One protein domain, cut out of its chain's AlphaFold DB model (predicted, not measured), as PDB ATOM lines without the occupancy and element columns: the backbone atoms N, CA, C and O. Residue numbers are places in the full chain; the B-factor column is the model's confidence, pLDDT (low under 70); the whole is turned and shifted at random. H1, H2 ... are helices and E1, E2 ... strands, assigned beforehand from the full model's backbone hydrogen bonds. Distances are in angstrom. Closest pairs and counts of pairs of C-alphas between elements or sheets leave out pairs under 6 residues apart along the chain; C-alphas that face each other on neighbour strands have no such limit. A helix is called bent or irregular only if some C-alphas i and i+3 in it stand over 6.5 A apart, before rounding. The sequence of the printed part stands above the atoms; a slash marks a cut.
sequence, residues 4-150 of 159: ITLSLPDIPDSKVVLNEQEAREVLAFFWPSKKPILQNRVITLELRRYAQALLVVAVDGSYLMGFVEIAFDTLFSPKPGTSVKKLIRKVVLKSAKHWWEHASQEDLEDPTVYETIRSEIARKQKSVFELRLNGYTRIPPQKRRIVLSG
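AT A GLANCE: This is residues 4 to 150 of the 159 residues of an uncharacterized protein of Halomonas sp. 22501_18_FS (UniProt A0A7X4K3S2). The long helix H3 runs through the core, with H5 side by side with it, H1 slanting over it and H4 crossing it; H2 folds back on H1. The first and last strands, E1 and E2, pair as a small antiparallel ribbon packed on H3 and H5, while a long loop swings away and sticks out at residues 73 to 79. The printed part has 147 residues with six named helices and two named strands, in the order E1, H1, H2, H3, H4, H5, H6, E2, and its class is mostly helix. It is compact, with a radius of gyration of the C-alphas of 14.5 A and a rounded outline spanning 42 by 34 by 30 A.

IN THESE COORDINATES: E1, residues 4 to 7, begins at C-alpha 4 (108.978, 151.101, 124.900). H1 holds residues 20 to 30 and is 15.6 A long. H2, residues 32 to 39, is irregular, with C-alphas 33 and 36 7.6 A apart. H3, residues 45 to 64, is 28.5 A long and begins at C-alpha 45 (113.021, 122.514, 124.596). H4, residues 83 to 94, is 16.7 A long. H5, residues 115 to 133, is 22.9 A long and irregular, with C-alphas 124 and 127 7.6 A apart and a kink of 62 degrees near residue 127. H6 holds residues 141 to 144. E2, residues 145 to 149, ends at C-alpha 149 (108.685, 152.768, 118.640).

HOW THE PARTS SIT: H1 is the hub, touching H2, H3, H4 and H5. H1 and H2 form a helical hairpin at a shallow tilt of 20 degrees, closest at the C-alphas of Ala 28 and Lys 35, 5.3 A. H1 and H3 touch at a steep tilt of 43 degrees, the same way, closest at the C-alphas of Ala 23 and Arg 48, 5.1 A. H3 and H5 touch at a shallow tilt of 21 degrees, opposite ways, closest at the C-alphas of Ala 58 and Arg 118, 6.1 A. H3 and H4 touch about perpendicular, at 89 degrees, closest at the C-alphas of Leu 55 and Ile 88, 6.7 A. Of the 6 touching helix pairs 2 are at a shallow tilt, and the packing is mostly crossed, only just. H6 is close to H5 but not clearly touching; the C-alphas of Val 128 and Lys 143, their closest, are 7.2 A apart. E1 and E2 are antiparallel at 162 degrees, with N 4 and O 148 at 2.9 A and N 146 and O 6 at 2.8 A. Every O i to N i+4 pair is within hydrogen-bond range in H1, H3 and H4, but 2 of 4 in H2 and 13 of 15 in H5; H6 is too short for such a pair.

THE WHOLE: The two C-alphas farthest apart are those of Asn 40 and Val 68, 42.8 A. The printed part has no cut, and the links E1 to H1, H3 to H4 and H4 to H5 are long. The mean pLDDT of the printed part is 76.8, with residues 65 to 83, 137 to 144 and 148 to 150 under 70.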
ATOM      1  N   ILE A   4     109.274 152.149 123.939       70.00
ATOM      2  CA  ILE A   4     108.978 151.101 124.900       70.00
ATOM      3  C   ILE A   4     110.001 149.991 124.689       70.00
ATOM      4  O   ILE A   4     110.178 149.499 123.574       70.00
ATOM      5  N   THR A   5     110.679 149.583 125.759       75.94
ATOM      6  CA  THR A   5     111.626 148.467 125.708       75.94
ATOM      7  C   THR A   5     111.072 147.298 126.495       75.94
ATOM      8  O   THR A   5     110.939 147.383 127.705       75.94
ATOM      9  N   LEU A   6     110.817 146.192 125.803       80.75
ATOM     10  CA  LEU A   6     110.478 144.906 126.400       80.75
ATOM     11  C   LEU A   6     111.682 143.968 126.312       80.75
ATOM     12  O   LEU A   6     112.505 144.075 125.396       80.75
ATOM     13  N   SER A   7     111.780 143.011 127.227       83.31
ATOM     14  CA  SER A   7     112.836 141.996 127.207       83.31
ATOM     15  C   SER A   7     112.246 140.597 127.289       83.31
ATOM     16  O   SER A   7     111.366 140.334 128.098       83.31
ATOM     17  N   LEU A   8     112.755 139.673 126.470       85.00
ATOM     18  CA  LEU A   8     112.404 138.261 126.617       85.00
ATOM     19  C   LEU A   8     112.862 137.763 127.998       85.00
ATOM     20  O   LEU A   8     114.066 137.840 128.276       85.00
ATOM     21  N   PRO A   9     111.952 137.227 128.833       85.62
ATOM     22  CA  PRO A   9     112.309 136.716 130.147       85.62
ATOM     23  C   PRO A   9     113.237 135.508 130.020       85.62
ATOM     24  O   PRO A   9     113.145 134.718 129.071       85.62
ATOM     25  N   ASP A  10     114.110 135.340 131.009       84.50
ATOM     26  CA  ASP A  10     114.900 134.123 131.136       84.50
ATOM     27  C   ASP A  10     114.087 133.060 131.883       84.50
ATOM     28  O   ASP A  10     113.740 133.218 133.055       84.50
ATOM     29  N   ILE A  11     113.726 131.989 131.178       86.06
ATOM     30  CA  ILE A  11     112.836 130.943 131.687       86.06
ATOM     31  C   ILE A  11     113.666 129.673 131.916       86.06
ATOM     32  O   ILE A  11     114.082 129.048 130.940       86.06
ATOM     33  N   PRO A  12     113.887 129.228 133.165       86.94
ATOM     34  CA  PRO A  12     114.608 127.985 133.408       86.94
ATOM     35  C   PRO A  12     113.813 126.781 132.889       86.94
ATOM     36  O   PRO A  12     112.582 126.799 132.850       86.94
ATOM     37  N   ASP A  13     114.513 125.705 132.536       87.88
ATOM     38  CA  ASP A  13     113.947 124.495 131.916       87.88
ATOM     39  C   ASP A  13     112.781 123.908 132.715       87.88
ATOM     40  O   ASP A  13     111.754 123.536 132.150       87.88
ATOM     41  N   SER A  14     112.903 123.911 134.045       88.00
ATOM     42  CA  SER A  14     111.882 123.430 134.985       88.00
ATOM     43  C   SER A  14     110.590 124.257 134.985       88.00
ATOM     44  O   SER A  14     109.571 123.813 135.514       88.00
ATOM     45  N   LYS A  15     110.615 125.460 134.405       88.00
ATOM     46  CA  LYS A  15     109.476 126.378 134.298       88.00
ATOM     47  C   LYS A  15     108.944 126.498 132.867       88.00
ATOM     48  O   LYS A  15     108.046 127.302 132.618       88.00
ATOM     49  N   VAL A  16     109.445 125.694 131.927       92.06
ATOM     50  CA  VAL A  16     108.857 125.577 130.587       92.06
ATOM     51  C   VAL A  16     107.612 124.697 130.671       92.06
ATOM     52  O   VAL A  16     107.692 123.489 130.885       92.06
ATOM     53  N   VAL A  17     106.440 125.304 130.494       92.75
ATOM     54  CA  VAL A  17     105.141 124.642 130.692       92.75
ATOM     55  C   VAL A  17     104.444 124.270 129.396       92.75
ATOM     56  O   VAL A  17     103.595 123.373 129.401       92.75
ATOM     57  N   LEU A  18     104.788 124.946 128.299       88.88
ATOM     58  CA  LEU A  18     104.299 124.602 126.969       88.88
ATOM     59  C   LEU A  18     104.916 123.282 126.539       88.88
ATOM     60  O   LEU A  18     106.135 123.164 126.613       88.88
ATOM     61  N   ASN A  19     104.120 122.317 126.087       92.12
ATOM     62  CA  ASN A  19     104.596 121.115 125.402       92.12
ATOM     63  C   ASN A  19     104.967 121.423 123.933       92.12
ATOM     64  O   ASN A  19     104.881 122.566 123.490       92.12
ATOM     65  N   GLU A  20     105.428 120.422 123.181       92.31
ATOM     66  CA  GLU A  20     105.828 120.606 121.778       92.31
ATOM     67  C   GLU A  20     104.677 121.097 120.883       92.31
ATOM     68  O   GLU A  20     104.861 122.042 120.115       92.31
ATOM     69  N   GLN A  21     103.488 120.506 121.008       90.12
ATOM     70  CA  GLN A  21     102.321 120.893 120.216       90.12
ATOM     71  C   GLN A  21     101.844 122.308 120.561       90.12
ATOM     72  O   GLN A  21     101.585 123.116 119.676       90.12
ATOM     73  N   GLU A  22     101.811 122.645 121.845       89.75
ATOM     74  CA  GLU A  22     101.421 123.973 122.316       89.75
ATOM     75  C   GLU A  22     102.427 125.040 121.867       89.75
ATOM     76  O   GLU A  22     102.048 126.100 121.378       89.75
ATOM     77  N   ALA A  23     103.727 124.754 121.963       91.31
ATOM     78  CA  ALA A  23     104.758 125.656 121.467       91.31
ATOM     79  C   ALA A  23     104.662 125.851 119.947       91.31
ATOM     80  O   ALA A  23     104.854 126.965 119.461       91.31
ATOM     81  N   ARG A  24     104.310 124.804 119.191       91.19
ATOM     82  CA  ARG A  24     104.042 124.899 117.750       91.19
ATOM     83  C   ARG A  24     102.898 125.866 117.452       91.19
ATOM     84  O   ARG A  24     103.035 126.708 116.567       91.19
ATOM     85  N   GLU A  25     101.801 125.771 118.198       88.44
ATOM     86  CA  GLU A  25     100.645 126.665 118.063       88.44
ATOM     87  C   GLU A  25     101.001 128.117 118.382       88.44
ATOM     88  O   GLU A  25     100.619 129.022 117.643       88.44
ATOM     89  N   VAL A  26     101.804 128.340 119.420       87.69
ATOM     90  CA  VAL A  26     102.299 129.674 119.779       87.69
ATOM     91  C   VAL A  26     103.208 130.252 118.695       87.69
ATOM     92  O   VAL A  26     103.036 131.395 118.284       87.69
ATOM     93  N   LEU A  27     104.157 129.476 118.168       90.75
ATOM     94  CA  LEU A  27     105.019 129.943 117.077       90.75
ATOM     95  C   LEU A  27     104.201 130.248 115.812       90.75
ATOM     96  O   LEU A  27     104.450 131.242 115.135       90.75
ATOM     97  N   ALA A  28     103.187 129.434 115.519       89.25
ATOM     98  CA  ALA A  28     102.249 129.671 114.429       89.25
ATOM     99  C   ALA A  28     101.350 130.897 114.653       89.25
ATOM    100  O   ALA A  28     100.904 131.504 113.683       89.25
ATOM    101  N   PHE A  29     101.075 131.261 115.905       85.06
ATOM    102  CA  PHE A  29     100.366 132.485 116.256       85.06
ATOM    103  C   PHE A  29     101.210 133.724 115.936       85.06
ATOM    104  O   PHE A  29     100.708 134.646 115.305       85.06
ATOM    105  N   PHE A  30     102.506 133.737 116.264       86.00
ATOM    106  CA  PHE A  30     103.394 134.851 115.898       86.00
ATOM    107  C   PHE A  30     103.739 134.882 114.401       86.00
ATOM    108  O   PHE A  30     103.767 135.955 113.803       86.00
ATOM    109  N   TRP A  31     103.929 133.724 113.761       90.75
ATOM    110  CA  TRP A  31     104.257 133.622 112.332       90.75
ATOM    111  C   TRP A  31     103.294 132.687 111.575       90.75
ATOM    112  O   TRP A  31     103.683 131.577 111.194       90.75
ATOM    113  N   PRO A  32     102.053 133.123 111.274       87.19
ATOM    114  CA  PRO A  32     101.047 132.286 110.609       87.19
ATOM    115  C   PRO A  32     101.501 131.695 109.269       87.19
ATOM    116  O   PRO A  32     101.201 130.541 108.969       87.19
ATOM    117  N   SER A  33     102.297 132.440 108.494       87.44
ATOM    118  CA  SER A  33     102.860 131.989 107.211       87.44
ATOM    119  C   SER A  33     103.866 130.838 107.339       87.44
ATOM    120  O   SER A  33     104.208 130.197 106.348       87.44
ATOM    121  N   LYS A  34     104.345 130.545 108.553       88.31
ATOM    122  CA  LYS A  34     105.319 129.484 108.840       88.31
ATOM    123  C   LYS A  34     104.661 128.209 109.377       88.31
ATOM    124  O   LYS A  34     105.369 127.229 109.605       88.31
ATOM    125  N   LYS A  35     103.326 128.179 109.507       87.19
ATOM    126  CA  LYS A  35     102.542 126.994 109.910       87.19
ATOM    127  C   LYS A  35     102.957 125.700 109.184       87.19
ATOM    128  O   LYS A  35     103.222 124.730 109.893       87.19
ATOM    129  N   PRO A  36     103.103 125.660 107.842       88.38
ATOM    130  CA  PRO A  36     103.470 124.422 107.144       88.38
ATOM    131  C   PRO A  36     104.854 123.894 107.542       88.38
ATOM    132  O   PRO A  36     105.055 122.695 107.706       88.38
ATOM    133  N   ILE A  37     105.811 124.800 107.755       88.50
ATOM    134  CA  ILE A  37     107.179 124.448 108.161       88.50
ATOM    135  C   ILE A  37     107.183 123.920 109.600       88.50
ATOM    136  O   ILE A  37     107.911 122.985 109.916       88.50
ATOM    137  N   LEU A  38     106.364 124.509 110.475       87.44
ATOM    138  CA  LEU A  38     106.274 124.138 111.886       87.44
ATOM    139  C   LEU A  38     105.615 122.768 112.112       87.44
ATOM    140  O   LEU A  38     105.967 122.093 113.079       87.44
ATOM    141  N   GLN A  39     104.694 122.339 111.242       86.38
ATOM    142  CA  GLN A  39     104.003 121.044 111.356       86.38
ATOM    143  C   GLN A  39     104.959 119.851 111.292       86.38
ATOM    144  O   GLN A  39     104.841 118.932 112.094       86.38
ATOM    145  N   ASN A  40     105.950 119.900 110.403       85.12
ATOM    146  CA  ASN A  40     106.867 118.783 110.159       85.12
ATOM    147  C   ASN A  40     108.154 118.862 110.990       85.12
ATOM    148  O   ASN A  40     109.138 118.183 110.698       85.12
ATOM    149  N   ARG A  41     108.183 119.740 111.995       85.75
ATOM    150  CA  ARG A  41     109.403 120.085 112.719       85.75
ATOM    151  C   ARG A  41     109.342 119.649 114.166       85.75
ATOM    152  O   ARG A  41     108.363 119.940 114.849       85.75
ATOM    153  N   VAL A  42     110.434 119.045 114.629       89.81
ATOM    154  CA  VAL A  42     110.641 118.730 116.045       89.81
ATOM    155  C   VAL A  42     110.800 120.034 116.823       89.81
ATOM    156  O   VAL A  42     111.703 120.832 116.544       89.81
ATOM    157  N   ILE A  43     109.919 120.263 117.795       91.62
ATOM    158  CA  ILE A  43     109.969 121.459 118.642       91.62
ATOM    159  C   ILE A  43     110.797 121.156 119.890       91.62
ATOM    160  O   ILE A  43     110.316 120.612 120.883       91.62
ATOM    161  N   THR A  44     112.072 121.536 119.832       92.25
ATOM    162  CA  THR A  44     113.032 121.355 120.928       92.25
ATOM    163  C   THR A  44     112.640 122.139 122.184       92.25
ATOM    164  O   THR A  44     111.880 123.109 122.119       92.25
ATOM    165  N   LEU A  45     113.212 121.776 123.339       91.12
ATOM    166  CA  LEU A  45     113.021 122.514 124.596       91.12
ATOM    167  C   LEU A  45     113.346 124.011 124.450       91.12
ATOM    168  O   LEU A  45     112.608 124.858 124.944       91.12
ATOM    169  N   GLU A  46     114.393 124.336 123.693       89.50
ATOM    170  CA  GLU A  46     114.785 125.711 123.373       89.50
ATOM    171  C   GLU A  46     113.697 126.482 122.615       89.50
ATOM    172  O   GLU A  46     113.424 127.642 122.926       89.50
ATOM    173  N   LEU A  47     113.050 125.849 121.629       90.94
ATOM    174  CA  LEU A  47     111.936 126.456 120.897       90.94
ATOM    175  C   LEU A  47     110.687 126.584 121.769       90.94
ATOM    176  O   LEU A  47     109.983 127.585 121.661       90.94
ATOM    177  N   ARG A  48     110.441 125.625 122.671       93.25
ATOM    178  CA  ARG A  48     109.343 125.693 123.651       93.25
ATOM    179  C   ARG A  48     109.528 126.862 124.615       93.25
ATOM    180  O   ARG A  48     108.605 127.651 124.799       93.25
ATOM    181  N   ARG A  49     110.732 127.010 125.177       93.31
ATOM    182  CA  ARG A  49     111.093 128.134 126.051       93.31
ATOM    183  C   ARG A  49     110.938 129.463 125.321       93.31
ATOM    184  O   ARG A  49     110.339 130.390 125.852       93.31
ATOM    185  N   TYR A  50     111.437 129.534 124.089       92.62
ATOM    186  CA  TYR A  50     111.332 130.730 123.265       92.62
ATOM    187  C   TYR A  50     109.877 131.106 122.963       92.62
ATOM    188  O   TYR A  50     109.498 132.256 123.151       92.62
ATOM    189  N   ALA A  51     109.045 130.137 122.574       91.75
ATOM    190  CA  ALA A  51     107.617 130.346 122.358       91.75
ATOM    191  C   ALA A  51     106.926 130.888 123.622       91.75
ATOM    192  O   ALA A  51     106.171 131.855 123.555       91.75
ATOM    193  N   GLN A  52     107.234 130.316 124.789       93.00
ATOM    194  CA  GLN A  52     106.692 130.778 126.066       93.00
ATOM    195  C   GLN A  52     107.138 132.207 126.404       93.00
ATOM    196  O   GLN A  52     106.312 133.016 126.813       93.00
ATOM    197  N   ALA A  53     108.414 132.534 126.191       91.19
ATOM    198  CA  ALA A  53     108.941 133.879 126.408       91.19
ATOM    199  C   ALA A  53     108.260 134.919 125.502       91.19
ATOM    200  O   ALA A  53     107.957 136.017 125.962       91.19
ATOM    201  N   LEU A  54     107.959 134.568 124.244       90.75
ATOM    202  CA  LEU A  54     107.208 135.443 123.339       90.75
ATOM    203  C   LEU A  54     105.791 135.722 123.852       90.75
ATOM    204  O   LEU A  54     105.344 136.860 123.770       90.75
ATOM    205  N   LEU A  55     105.093 134.716 124.399       88.38
ATOM    206  CA  LEU A  55     103.775 134.935 125.004       88.38
ATOM    207  C   LEU A  55     103.840 135.856 126.218       88.38
ATOM    208  O   LEU A  55     103.002 136.743 126.325       88.38
ATOM    209  N   VAL A  56     104.819 135.657 127.106       87.50
ATOM    210  CA  VAL A  56     104.996 136.523 128.282       87.50
ATOM    211  C   VAL A  56     105.161 137.972 127.837       87.50
ATOM    212  O   VAL A  56     104.394 138.827 128.256       87.50
ATOM    213  N   VAL A  57     106.083 138.232 126.910       87.62
ATOM    214  CA  VAL A  57     106.320 139.595 126.419       87.62
ATOM    215  C   VAL A  57     105.113 140.168 125.680       87.62
ATOM    216  O   VAL A  57     104.861 141.363 125.760       87.62
ATOM    217  N   ALA A  58     104.354 139.346 124.957       84.50
ATOM    218  CA  ALA A  58     103.177 139.824 124.244       84.50
ATOM    219  C   ALA A  58     102.046 140.242 125.190       84.50
ATOM    220  O   ALA A  58     101.386 141.247 124.934       84.50
ATOM    221  N   VAL A  59     101.843 139.495 126.275       83.06
ATOM    222  CA  VAL A  59     100.890 139.850 127.334       83.06
ATOM    223  C   VAL A  59     101.376 141.108 128.049       83.06
ATOM    224  O   VAL A  59     100.679 142.115 128.045       83.06
ATOM    225  N   ASP A  60     102.604 141.099 128.566       81.50
ATOM    226  CA  ASP A  60     103.165 142.212 129.339       81.50
ATOM    227  C   ASP A  60     103.236 143.517 128.525       81.50
ATOM    228  O   ASP A  60     102.805 144.580 128.967       81.50
ATOM    229  N   GLY A  61     103.670 143.419 127.265       79.25
ATOM    230  CA  GLY A  61     103.702 144.537 126.327       79.25
ATOM    231  C   GLY A  61     102.324 145.086 125.965       79.25
ATOM    232  O   GLY A  61     102.214 146.264 125.633       79.25
ATOM    233  N   SER A  62     101.272 144.269 126.052       75.12
ATOM    234  CA  SER A  62      99.900 144.731 125.818       75.12
ATOM    235  C   SER A  62      99.360 145.549 126.988       75.12
ATOM    236  O   SER A  62      98.638 146.512 126.748       75.12
ATOM    237  N   TYR A  63      99.768 145.251 128.225       72.75
ATOM    238  CA  TYR A  63      99.439 146.084 129.390       72.75
ATOM    239  C   TYR A  63     100.245 147.381 129.423       72.75
ATOM    240  O   TYR A  63      99.694 148.437 129.718       72.75
ATOM    241  N   LEU A  64     101.514 147.346 129.011       72.19
ATOM    242  CA  LEU A  64     102.321 148.559 128.868       72.19
ATOM    243  C   LEU A  64     101.741 149.556 127.849       72.19
ATOM    244  O   LEU A  64     101.894 150.767 127.997       72.19
ATOM    245  N   MET A  65     101.077 149.053 126.809       65.75
ATOM    246  CA  MET A  65     100.436 149.871 125.781       65.75
ATOM    247  C   MET A  65      99.132 150.546 126.264       65.75
ATOM    248  O   MET A  65      98.685 151.511 125.650       65.75
ATOM    249  N   GLY A  66      98.532 150.062 127.358       53.28
ATOM    250  CA  GLY A  66      97.199 150.428 127.849       53.28
ATOM    251  C   GLY A  66      97.154 151.498 128.945       53.28
ATOM    252  O   GLY A  66      96.535 151.276 129.984       53.28
ATOM    253  N   PHE A  67      97.728 152.684 128.718       43.44
ATOM    254  CA  PHE A  67      97.316 153.878 129.473       43.44
ATOM    255  C   PHE A  67      95.949 154.358 128.938       43.44
ATOM    256  O   PHE A  67      95.897 155.028 127.914       43.44
ATOM    257  N   VAL A  68      94.880 154.024 129.675       40.81
ATOM    258  CA  VAL A  68      93.482 154.510 129.570       40.81
ATOM    259  C   VAL A  68      92.724 154.095 128.299       40.81
ATOM    260  O   VAL A  68      92.967 154.635 127.235       40.81
ATOM    261  N   GLU A  69      91.755 153.189 128.479       34.84
ATOM    262  CA  GLU A  69      90.611 152.891 127.594       34.84
ATOM    263  C   GLU A  69      90.907 152.633 126.109       34.84
ATOM    264  O   GLU A  69      91.322 153.521 125.382       34.84
ATOM    265  N   ILE A  70      90.583 151.421 125.646       32.81
ATOM    266  CA  ILE A  70      89.898 151.112 124.375       32.81
ATOM    267  C   ILE A  70      90.153 149.631 124.053       32.81
ATOM    268  O   ILE A  70      91.226 149.222 123.610       32.81
ATOM    269  N   ALA A  71      89.124 148.813 124.257       32.50
ATOM    270  CA  ALA A  71      89.007 147.509 123.625       32.50
ATOM    271  C   ALA A  71      88.302 147.716 122.276       32.50
ATOM    272  O   ALA A  71      87.102 147.984 122.247       32.50
ATOM    273  N   PHE A  72      89.030 147.628 121.158       35.75
ATOM    274  CA  PHE A  72      88.408 147.586 119.832       35.75
ATOM    275  C   PHE A  72      88.189 146.139 119.400       35.75
ATOM    276  O   PHE A  72      89.134 145.390 119.130       35.75
ATOM    277  N   ASP A  73      86.914 145.776 119.327       42.75
ATOM    278  CA  ASP A  73      86.433 144.590 118.640       42.75
ATOM    279  C   ASP A  73      86.415 144.847 117.123       42.75
ATOM    280  O   ASP A  73      86.242 145.983 116.682       42.75
ATOM    281  N   THR A  74      86.527 143.779 116.333       36.19
ATOM    282  CA  THR A  74      86.426 143.720 114.856       36.19
ATOM    283  C   THR A  74      87.650 144.159 114.026       36.19
ATOM    284  O   THR A  74      88.009 145.326 113.942       36.19
ATOM    285  N   LEU A  75      88.258 143.185 113.326       32.25
ATOM    286  CA  LEU A  75      88.318 143.082 111.852       32.25
ATOM    287  C   LEU A  75      89.527 142.227 111.385       32.25
ATOM    288  O   LEU A  75      90.680 142.536 111.647       32.25
ATOM    289  N   PHE A  76      89.209 141.171 110.623       34.09
ATOM    290  CA  PHE A  76      90.074 140.371 109.734       34.09
ATOM    291  C   PHE A  76      91.174 139.462 110.320       34.09
ATOM    292  O   PHE A  76      92.357 139.788 110.297       34.09
ATOM    293  N   SER A  77      90.806 138.211 110.639       31.83
ATOM    294  CA  SER A  77      91.487 136.980 110.164       31.83
ATOM    295  C   SER A  77      90.742 135.714 110.630       31.83
ATOM    296  O   SER A  77      90.050 135.758 111.646       31.83
ATOM    297  N   PRO A  78      90.852 134.565 109.929       34.88
ATOM    298  CA  PRO A  78      90.227 133.315 110.352       34.88
ATOM    299  C   PRO A  78      90.865 132.846 111.668       34.88
ATOM    300  O   PRO A  78      92.014 132.406 111.699       34.88
ATOM    301  N   LYS A  79      90.095 133.025 112.743       39.78
ATOM    302  CA  LYS A  79      90.309 132.663 114.151       39.78
ATOM    303  C   LYS A  79      91.488 131.704 114.419       39.78
ATOM    304  O   LYS A  79      91.414 130.528 114.046       39.78
ATOM    305  N   PRO A  80      92.510 132.105 115.201       44.16
ATOM    306  CA  PRO A  80      93.245 131.176 116.055       44.16
ATOM    307  C   PRO A  80      92.299 130.728 117.187       44.16
ATOM    308  O   PRO A  80      92.392 131.172 118.327       44.16
ATOM    309  N   GLY A  81      91.313 129.899 116.835       49.44
ATOM    310  CA  GLY A  81      90.139 129.631 117.661       49.44
ATOM    311  C   GLY A  81      90.494 128.968 118.986       49.44
ATOM    312  O   GLY A  81      90.955 127.833 119.007       49.44
ATOM    313  N   THR A  82      90.263 129.671 120.096       53.47
ATOM    314  CA  THR A  82      90.126 129.122 121.461       53.47
ATOM    315  C   THR A  82      91.374 128.473 122.098       53.47
ATOM    316  O   THR A  82      91.477 128.469 123.324       53.47
ATOM    317  N   SER A  83      92.340 127.955 121.331       68.00
ATOM    318  CA  SER A  83      93.520 127.254 121.861       68.00
ATOM    319  C   SER A  83      94.547 128.228 122.437       68.00
ATOM    320  O   SER A  83      94.923 128.110 123.600       68.00
ATOM    321  N   VAL A  84      94.930 129.271 121.691       72.31
ATOM    322  CA  VAL A  84      95.999 130.193 122.121       72.31
ATOM    323  C   VAL A  84      95.623 130.950 123.398       72.31
ATOM    324  O   VAL A  84      96.452 131.035 124.297       72.31
ATOM    325  N   LYS A  85      94.366 131.398 123.556       72.56
ATOM    326  CA  LYS A  85      93.893 132.016 124.815       72.56
ATOM    327  C   LYS A  85      94.059 131.063 126.011       72.56
ATOM    328  O   LYS A  85      94.496 131.485 127.080       72.56
ATOM    329  N   LYS A  86      93.790 129.762 125.837       78.94
ATOM    330  CA  LYS A  86      94.041 128.743 126.876       78.94
ATOM    331  C   LYS A  86      95.533 128.571 127.160       78.94
ATOM    332  O   LYS A  86      95.903 128.425 128.322       78.94
ATOM    333  N   LEU A  87      96.386 128.618 126.135       80.06
ATOM    334  CA  LEU A  87      97.842 128.550 126.305       80.06
ATOM    335  C   LEU A  87      98.386 129.769 127.046       80.06
ATOM    336  O   LEU A  87      99.217 129.610 127.934       80.06
ATOM    337  N   ILE A  88      97.873 130.961 126.746       79.62
ATOM    338  CA  ILE A  88      98.210 132.182 127.475       79.62
ATOM    339  C   ILE A  88      97.812 132.030 128.941       79.62
ATOM    340  O   ILE A  88      98.675 132.155 129.804       79.62
ATOM    341  N   ARG A  89      96.560 131.648 129.237       79.31
ATOM    342  CA  ARG A  89      96.123 131.394 130.624       79.31
ATOM    343  C   ARG A  89      96.997 130.344 131.312       79.31
ATOM    344  O   ARG A  89      97.388 130.529 132.456       79.31
ATOM    345  N   LYS A  90      97.371 129.264 130.620       81.88
ATOM    346  CA  LYS A  90      98.275 128.230 131.150       81.88
ATOM    347  C   LYS A  90      99.655 128.790 131.505       81.88
ATOM    348  O   LYS A  90     100.202 128.420 132.542       81.88
ATOM    349  N   VAL A  91     100.229 129.631 130.643       82.06
ATOM    350  CA  VAL A  91     101.529 130.274 130.882       82.06
ATOM    351  C   VAL A  91     101.425 131.254 132.041       82.06
ATOM    352  O   VAL A  91     102.265 131.205 132.928       82.06
ATOM    353  N   VAL A  92     100.371 132.067 132.077       82.69
ATOM    354  CA  VAL A  92     100.109 133.041 133.140       82.69
ATOM    355  C   VAL A  92      99.928 132.379 134.505       82.69
ATOM    356  O   VAL A  92     100.566 132.777 135.470       82.69
ATOM    357  N   LEU A  93      99.149 131.302 134.594       81.19
ATOM    358  CA  LEU A  93      98.938 130.583 135.856       81.19
ATOM    359  C   LEU A  93     100.206 129.912 136.402       81.19
ATOM    360  O   LEU A  93     100.271 129.582 137.585       81.19
ATOM    361  N   LYS A  94     101.197 129.646 135.545       82.81
ATOM    362  CA  LYS A  94     102.434 128.943 135.918       82.81
ATOM    363  C   LYS A  94     103.688 129.811 135.832       82.81
ATOM    364  O   LYS A  94     104.787 129.305 136.081       82.81
ATOM    365  N   SER A  95     103.546 131.078 135.462       79.19
ATOM    366  CA  SER A  95     104.655 132.016 135.375       79.19
ATOM    367  C   SER A  95     105.076 132.479 136.763       79.19
ATOM    368  O   SER A  95     104.331 132.408 137.742       79.19
ATOM    369  N   ALA A  96     106.319 132.935 136.864       76.56
ATOM    370  CA  ALA A  96     106.778 133.591 138.072       76.56
ATOM    371  C   ALA A  96     106.347 135.063 138.053       76.56
ATOM    372  O   ALA A  96     106.407 135.703 137.009       76.56
ATOM    373  N   LYS A  97     105.975 135.619 139.216       75.81
ATOM    374  CA  LYS A  97     105.553 137.027 139.329       75.81
ATOM    375  C   LYS A  97     106.568 138.011 138.732       75.81
ATOM    376  O   LYS A  97     106.171 138.975 138.105       75.81
ATOM    377  N   HIS A  98     107.865 137.726 138.872       77.69
ATOM    378  CA  HIS A  98     108.953 138.572 138.364       77.69
ATOM    379  C   HIS A  98     109.117 138.560 136.833       77.69
ATOM    380  O   HIS A  98     110.035 139.193 136.328       77.69
ATOM    381  N   TRP A  99     108.305 137.798 136.094       78.44
ATOM    382  CA  TRP A  99     108.301 137.827 134.627       78.44
ATOM    383  C   TRP A  99     107.383 138.903 134.046       78.44
ATOM    384  O   TRP A  99     107.406 139.102 132.834       78.44
ATOM    385  N   TRP A 100     106.575 139.543 134.889       80.19
ATOM    386  CA  TRP A 100     105.636 140.592 134.514       80.19
ATOM    387  C   TRP A 100     106.184 141.920 135.020       80.19
ATOM    388  O   TRP A 100     106.345 142.095 136.231       80.19
ATOM    389  N   GLU A 101     106.525 142.825 134.108       79.69
ATOM    390  CA  GLU A 101     106.989 144.172 134.456       79.69
ATOM    391  C   GLU A 101     105.827 145.175 134.453       79.69
ATOM    392  O   GLU A 101     105.873 146.179 135.165       79.69
ATOM    393  N   HIS A 102     104.772 144.890 133.686       77.69
ATOM    394  CA  HIS A 102     103.682 145.821 133.402       77.69
ATOM    395  C   HIS A 102     102.291 145.248 133.685       77.69
ATOM    396  O   HIS A 102     101.396 146.008 134.042       77.69
ATOM    397  N   ALA A 103     102.098 143.932 133.560       75.00
ATOM    398  CA  ALA A 103     100.826 143.289 133.887       75.00
ATOM    399  C   ALA A 103     100.633 143.142 135.410       75.00
ATOM    400  O   ALA A 103     101.485 142.571 136.099       75.00
ATOM    401  N   SER A 104      99.496 143.605 135.941       76.69
ATOM    402  CA  SER A 104      99.124 143.389 137.346       76.69
ATOM    403  C   SER A 104      98.540 141.989 137.588       76.69
ATOM    404  O   SER A 104      98.289 141.220 136.665       76.69
ATOM    405  N   GLN A 105      98.309 141.609 138.848       73.69
ATOM    406  CA  GLN A 105      97.715 140.299 139.144       73.69
ATOM    407  C   GLN A 105      96.252 140.188 138.673       73.69
ATOM    408  O   GLN A 105      95.850 139.104 138.263       73.69
ATOM    409  N   GLU A 106      95.494 141.286 138.712       72.88
ATOM    410  CA  GLU A 106      94.104 141.359 138.238       72.88
ATOM    411  C   GLU A 106      94.041 141.230 136.709       72.88
ATOM    412  O   GLU A 106      93.279 140.433 136.168       72.88
ATOM    413  N   ASP A 107      94.954 141.908 136.013       72.00
ATOM    414  CA  ASP A 107      95.128 141.817 134.559       72.00
ATOM    415  C   ASP A 107      95.361 140.376 134.078       72.00
ATOM    416  O   ASP A 107      94.836 139.925 133.057       72.00
ATOM    417  N   LEU A 108      96.139 139.620 134.849       76.88
ATOM    418  CA  LEU A 108      96.489 138.237 134.553       76.88
ATOM    419  C   LEU A 108      95.308 137.255 134.720       76.88
ATOM    420  O   LEU A 108      95.425 136.095 134.309       76.88
ATOM    421  N   GLU A 109      94.163 137.686 135.262       74.12
ATOM    422  CA  GLU A 109      92.947 136.868 135.349       74.12
ATOM    423  C   GLU A 109      92.228 136.720 133.996       74.12
ATOM    424  O   GLU A 109      91.675 135.649 133.710       74.12
ATOM    425  N   ASP A 110      92.282 137.729 133.121       70.38
ATOM    426  CA  ASP A 110      91.876 137.621 131.712       70.38
ATOM    427  C   ASP A 110      92.919 138.255 130.774       70.38
ATOM    428  O   ASP A 110      92.738 139.363 130.263       70.38
ATOM    429  N   PRO A 111      94.036 137.544 130.529       72.88
ATOM    430  CA  PRO A 111      95.195 138.116 129.865       72.88
ATOM    431  C   PRO A 111      94.896 138.475 128.414       72.88
ATOM    432  O   PRO A 111      94.346 137.656 127.668       72.88
ATOM    433  N   THR A 112      95.336 139.669 128.014       73.38
ATOM    434  CA  THR A 112      95.064 140.279 126.706       73.38
ATOM    435  C   THR A 112      96.333 140.480 125.865       73.38
ATOM    436  O   THR A 112      97.393 140.776 126.404       73.38
ATOM    437  N   VAL A 113      96.257 140.278 124.541       74.38
ATOM    438  CA  VAL A 113      97.337 140.567 123.583       74.38
ATOM    439  C   VAL A 113      96.764 141.282 122.378       74.38
ATOM    440  O   VAL A 113      95.886 140.753 121.693       74.38
ATOM    441  N   TYR A 114      97.318 142.450 122.077       75.25
ATOM    442  CA  TYR A 114      96.994 143.198 120.869       75.25
ATOM    443  C   TYR A 114      97.735 142.645 119.643       75.25
ATOM    444  O   TYR A 114      98.892 142.228 119.711       75.25
ATOM    445  N   GLU A 115      97.075 142.646 118.489       74.12
ATOM    446  CA  GLU A 115      97.613 142.271 117.181       74.12
ATOM    447  C   GLU A 115      98.794 143.159 116.795       74.12
ATOM    448  O   GLU A 115      99.782 142.664 116.253       74.12
ATOM    449  N   THR A 116      98.750 144.448 117.128       71.25
ATOM    450  CA  THR A 116      99.881 145.370 116.937       71.25
ATOM    451  C   THR A 116     101.105 144.916 117.722       71.25
ATOM    452  O   THR A 116     102.193 144.820 117.161       71.25
ATOM    453  N   ILE A 117     100.927 144.524 118.985       80.25
ATOM    454  CA  ILE A 117     102.000 143.974 119.820       80.25
ATOM    455  C   ILE A 117     102.494 142.638 119.259       80.25
ATOM    456  O   ILE A 117     103.698 142.454 119.072       80.25
ATOM    457  N   ARG A 118     101.588 141.710 118.922       85.25
ATOM    458  CA  ARG A 118     101.953 140.412 118.337       85.25
ATOM    459  C   ARG A 118     102.762 140.579 117.049       85.25
ATOM    460  O   ARG A 118     103.805 139.939 116.900       85.25
ATOM    461  N   SER A 119     102.278 141.401 116.122       80.06
ATOM    462  CA  SER A 119     102.887 141.619 114.808       80.06
ATOM    463  C   SER A 119     104.224 142.349 114.913       80.06
ATOM    464  O   SER A 119     105.186 141.924 114.270       80.06
ATOM    465  N   GLU A 120     104.345 143.360 115.776       82.38
ATOM    466  CA  GLU A 120     105.614 144.050 116.017       82.38
ATOM    467  C   GLU A 120     106.646 143.139 116.687       82.38
ATOM    468  O   GLU A 120     107.786 143.063 116.220       82.38
ATOM    469  N   ILE A 121     106.253 142.362 117.704       86.62
ATOM    470  CA  ILE A 121     107.123 141.340 118.301       86.62
ATOM    471  C   ILE A 121     107.583 140.362 117.217       86.62
ATOM    472  O   ILE A 121     108.787 140.151 117.059       86.62
ATOM    473  N   ALA A 122     106.660 139.808 116.425       87.62
ATOM    474  CA  ALA A 122     106.976 138.858 115.361       87.62
ATOM    475  C   ALA A 122     107.913 139.453 114.298       87.62
ATOM    476  O   ALA A 122     108.819 138.766 113.811       87.62
ATOM    477  N   ARG A 123     107.730 140.733 113.954       86.25
ATOM    478  CA  ARG A 123     108.568 141.471 113.005       86.25
ATOM    479  C   ARG A 123     109.986 141.635 113.536       86.25
ATOM    480  O   ARG A 123     110.937 141.263 112.850       86.25
ATOM    481  N   LYS A 124     110.141 142.138 114.765       87.88
ATOM    482  CA  LYS A 124     111.449 142.357 115.409       87.88
ATOM    483  C   LYS A 124     112.181 141.043 115.690       87.88
ATOM    484  O   LYS A 124     113.402 140.975 115.585       87.88
ATOM    485  N   GLN A 125     111.437 139.988 116.011       91.12
ATOM    486  CA  GLN A 125     111.975 138.673 116.348       91.12
ATOM    487  C   GLN A 125     112.152 137.744 115.139       91.12
ATOM    488  O   GLN A 125     112.687 136.649 115.299       91.12
ATOM    489  N   LYS A 126     111.788 138.164 113.920       90.94
ATOM    490  CA  LYS A 126     111.860 137.329 112.708       90.94
ATOM    491  C   LYS A 126     113.223 136.654 112.524       90.94
ATOM    492  O   LYS A 126     113.291 135.435 112.389       90.94
ATOM    493  N   SER A 127     114.315 137.418 112.569       88.62
ATOM    494  CA  SER A 127     115.663 136.863 112.382       88.62
ATOM    495  C   SER A 127     116.080 135.926 113.518       88.62
ATOM    496  O   SER A 127     116.805 134.962 113.295       88.62
ATOM    497  N   VAL A 128     115.632 136.192 114.748       89.19
ATOM    498  CA  VAL A 128     115.886 135.335 115.919       89.19
ATOM    499  C   VAL A 128     115.158 134.007 115.754       89.19
ATOM    500  O   VAL A 128     115.754 132.948 115.941       89.19
ATOM    501  N   PHE A 129     113.891 134.062 115.349       90.94
ATOM    502  CA  PHE A 129     113.081 132.892 115.058       90.94
ATOM    503  C   PHE A 129     113.688 132.042 113.938       90.94
ATOM    504  O   PHE A 129     113.826 130.837 114.115       90.94
ATOM    505  N   GLU A 130     114.128 132.642 112.830       89.25
ATOM    506  CA  GLU A 130     114.778 131.916 111.726       89.25
ATOM    507  C   GLU A 130     116.084 131.234 112.164       89.25
ATOM    508  O   GLU A 130     116.323 130.076 111.820       89.25
ATOM    509  N   LEU A 131     116.901 131.897 112.988       88.12
ATOM    510  CA  LEU A 131     118.100 131.288 113.570       88.12
ATOM    511  C   LEU A 131     117.753 130.102 114.482       88.12
ATOM    512  O   LEU A 131     118.341 129.030 114.349       88.12
ATOM    513  N   ARG A 132     116.767 130.259 115.372       87.62
ATOM    514  CA  ARG A 132     116.325 129.172 116.263       87.62
ATOM    515  C   ARG A 132     115.701 128.021 115.500       87.62
ATOM    516  O   ARG A 132     115.913 126.868 115.870       87.62
ATOM    517  N   LEU A 133     114.960 128.317 114.430       86.19
ATOM    518  CA  LEU A 133     114.523 127.294 113.501       86.19
ATOM    519  C   LEU A 133     115.761 126.562 112.991       86.19
ATOM    520  O   LEU A 133     115.900 125.385 113.261       86.19
ATOM    521  N   ASN A 134     116.761 127.220 112.429       85.19
ATOM    522  CA  ASN A 134     117.944 126.525 111.909       85.19
ATOM    523  C   ASN A 134     118.874 125.875 112.965       85.19
ATOM    524  O   ASN A 134     119.939 125.385 112.607       85.19
ATOM    525  N   GLY A 135     118.477 125.810 114.244       81.88
ATOM    526  CA  GLY A 135     119.185 125.077 115.300       81.88
ATOM    527  C   GLY A 135     120.176 125.924 116.099       81.88
ATOM    528  O   GLY A 135     120.843 125.408 116.991       81.88
ATOM    529  N   TYR A 136     120.254 127.229 115.833       79.81
ATOM    530  CA  TYR A 136     121.132 128.135 116.565       79.81
ATOM    531  C   TYR A 136     120.502 128.527 117.911       79.81
ATOM    532  O   TYR A 136     119.489 129.228 117.966       79.81
ATOM    533  N   THR A 137     121.111 128.082 119.011       68.56
ATOM    534  CA  THR A 137     120.600 128.277 120.384       68.56
ATOM    535  C   THR A 137     121.243 129.457 121.114       68.56
ATOM    536  O   THR A 137     120.619 130.066 121.984       68.56
ATOM    537  N   ARG A 138     122.471 129.841 120.737       64.56
ATOM    538  CA  ARG A 138     123.166 131.012 121.287       64.56
ATOM    539  C   ARG A 138     122.797 132.260 120.503       64.56
ATOM    540  O   ARG A 138     123.177 132.420 119.347       64.56
ATOM    541  N   ILE A 139     122.068 133.156 121.157       61.41
ATOM    542  CA  ILE A 139     121.638 134.423 120.572       61.41
ATOM    543  C   ILE A 139     122.209 135.558 121.423       61.41
ATOM    544  O   ILE A 139     122.073 135.496 122.648       61.41
ATOM    545  N   PRO A 140     122.842 136.577 120.809       59.72
ATOM    546  CA  PRO A 140     123.396 137.708 121.541       59.72
ATOM    547  C   PRO A 140     122.352 138.355 122.466       59.72
ATOM    548  O   PRO A 140     121.202 138.509 122.039       59.72
ATOM    549  N   PRO A 141     122.729 138.795 123.683       59.22
ATOM    550  CA  PRO A 141     121.811 139.421 124.642       59.22
ATOM    551  C   PRO A 141     121.021 140.594 124.050       59.22
ATOM    552  O   PRO A 141     119.851 140.780 124.360       59.22
ATOM    553  N   GLN A 142     121.633 141.337 123.124       58.94
ATOM    554  CA  GLN A 142     121.017 142.462 122.415       58.94
ATOM    555  C   GLN A 142     119.746 142.067 121.649       58.94
ATOM    556  O   GLN A 142     118.801 142.844 121.599       58.94
ATOM    557  N   LYS A 143     119.671 140.841 121.112       63.09
ATOM    558  CA  LYS A 143     118.488 140.355 120.383       63.09
ATOM    559  C   LYS A 143     117.350 139.889 121.308       63.09
ATOM    560  O   LYS A 143     116.293 139.495 120.814       63.09
ATOM    561  N   ARG A 144     117.560 139.910 122.634       66.25
ATOM    562  CA  ARG A 144     116.509 139.668 123.639       66.25
ATOM    563  C   ARG A 144     115.653 140.907 123.894       66.25
ATOM    564  O   ARG A 144     114.531 140.751 124.364       66.25
ATOM    565  N   ARG A 145     116.170 142.102 123.586       75.31
ATOM    566  CA  ARG A 145     115.434 143.364 123.709       75.31
ATOM    567  C   ARG A 145     114.547 143.581 122.489       75.31
ATOM    568  O   ARG A 145     114.978 143.397 121.351       75.31
ATOM    569  N   ILE A 146     113.316 143.989 122.742       75.19
ATOM    570  CA  ILE A 146     112.314 144.349 121.749       75.19
ATOM    571  C   ILE A 146     111.992 145.817 122.000       75.19
ATOM    572  O   ILE A 146     111.343 146.157 122.983       75.19
ATOM    573  N   VAL A 147     112.492 146.683 121.120       75.62
ATOM    574  CA  VAL A 147     112.186 148.116 121.159       75.62
ATOM    575  C   VAL A 147     110.991 148.375 120.249       75.62
ATOM    576  O   VAL A 147     111.061 148.143 119.034       75.62
ATOM    577  N   LEU A 148     109.900 148.817 120.861       69.38
ATOM    578  CA  LEU A 148     108.671 149.263 120.225       69.38
ATOM    579  C   LEU A 148     108.723 150.794 120.127       69.38
ATOM    580  O   LEU A 148     108.832 151.481 121.141       69.38
ATOM    581  N   SER A 149     108.658 151.325 118.907       64.06
ATOM    582  CA  SER A 149     108.685 152.768 118.640       64.06
ATOM    583  C   SER A 149     107.493 153.116 117.756       64.06
ATOM    584  O   SER A 149     107.310 152.478 116.720       64.06
ATOM    585  N   GLY A 150     106.698 154.116 118.152       57.22
ATOM    586  CA  GLY A 150     105.566 154.602 117.350       57.22
ATOM    587  C   GLY A 150     104.419 153.598 117.192       57.22
ATOM    588  O   GLY A 150     103.767 153.584 116.154       57.22
TER     589      GLY A 150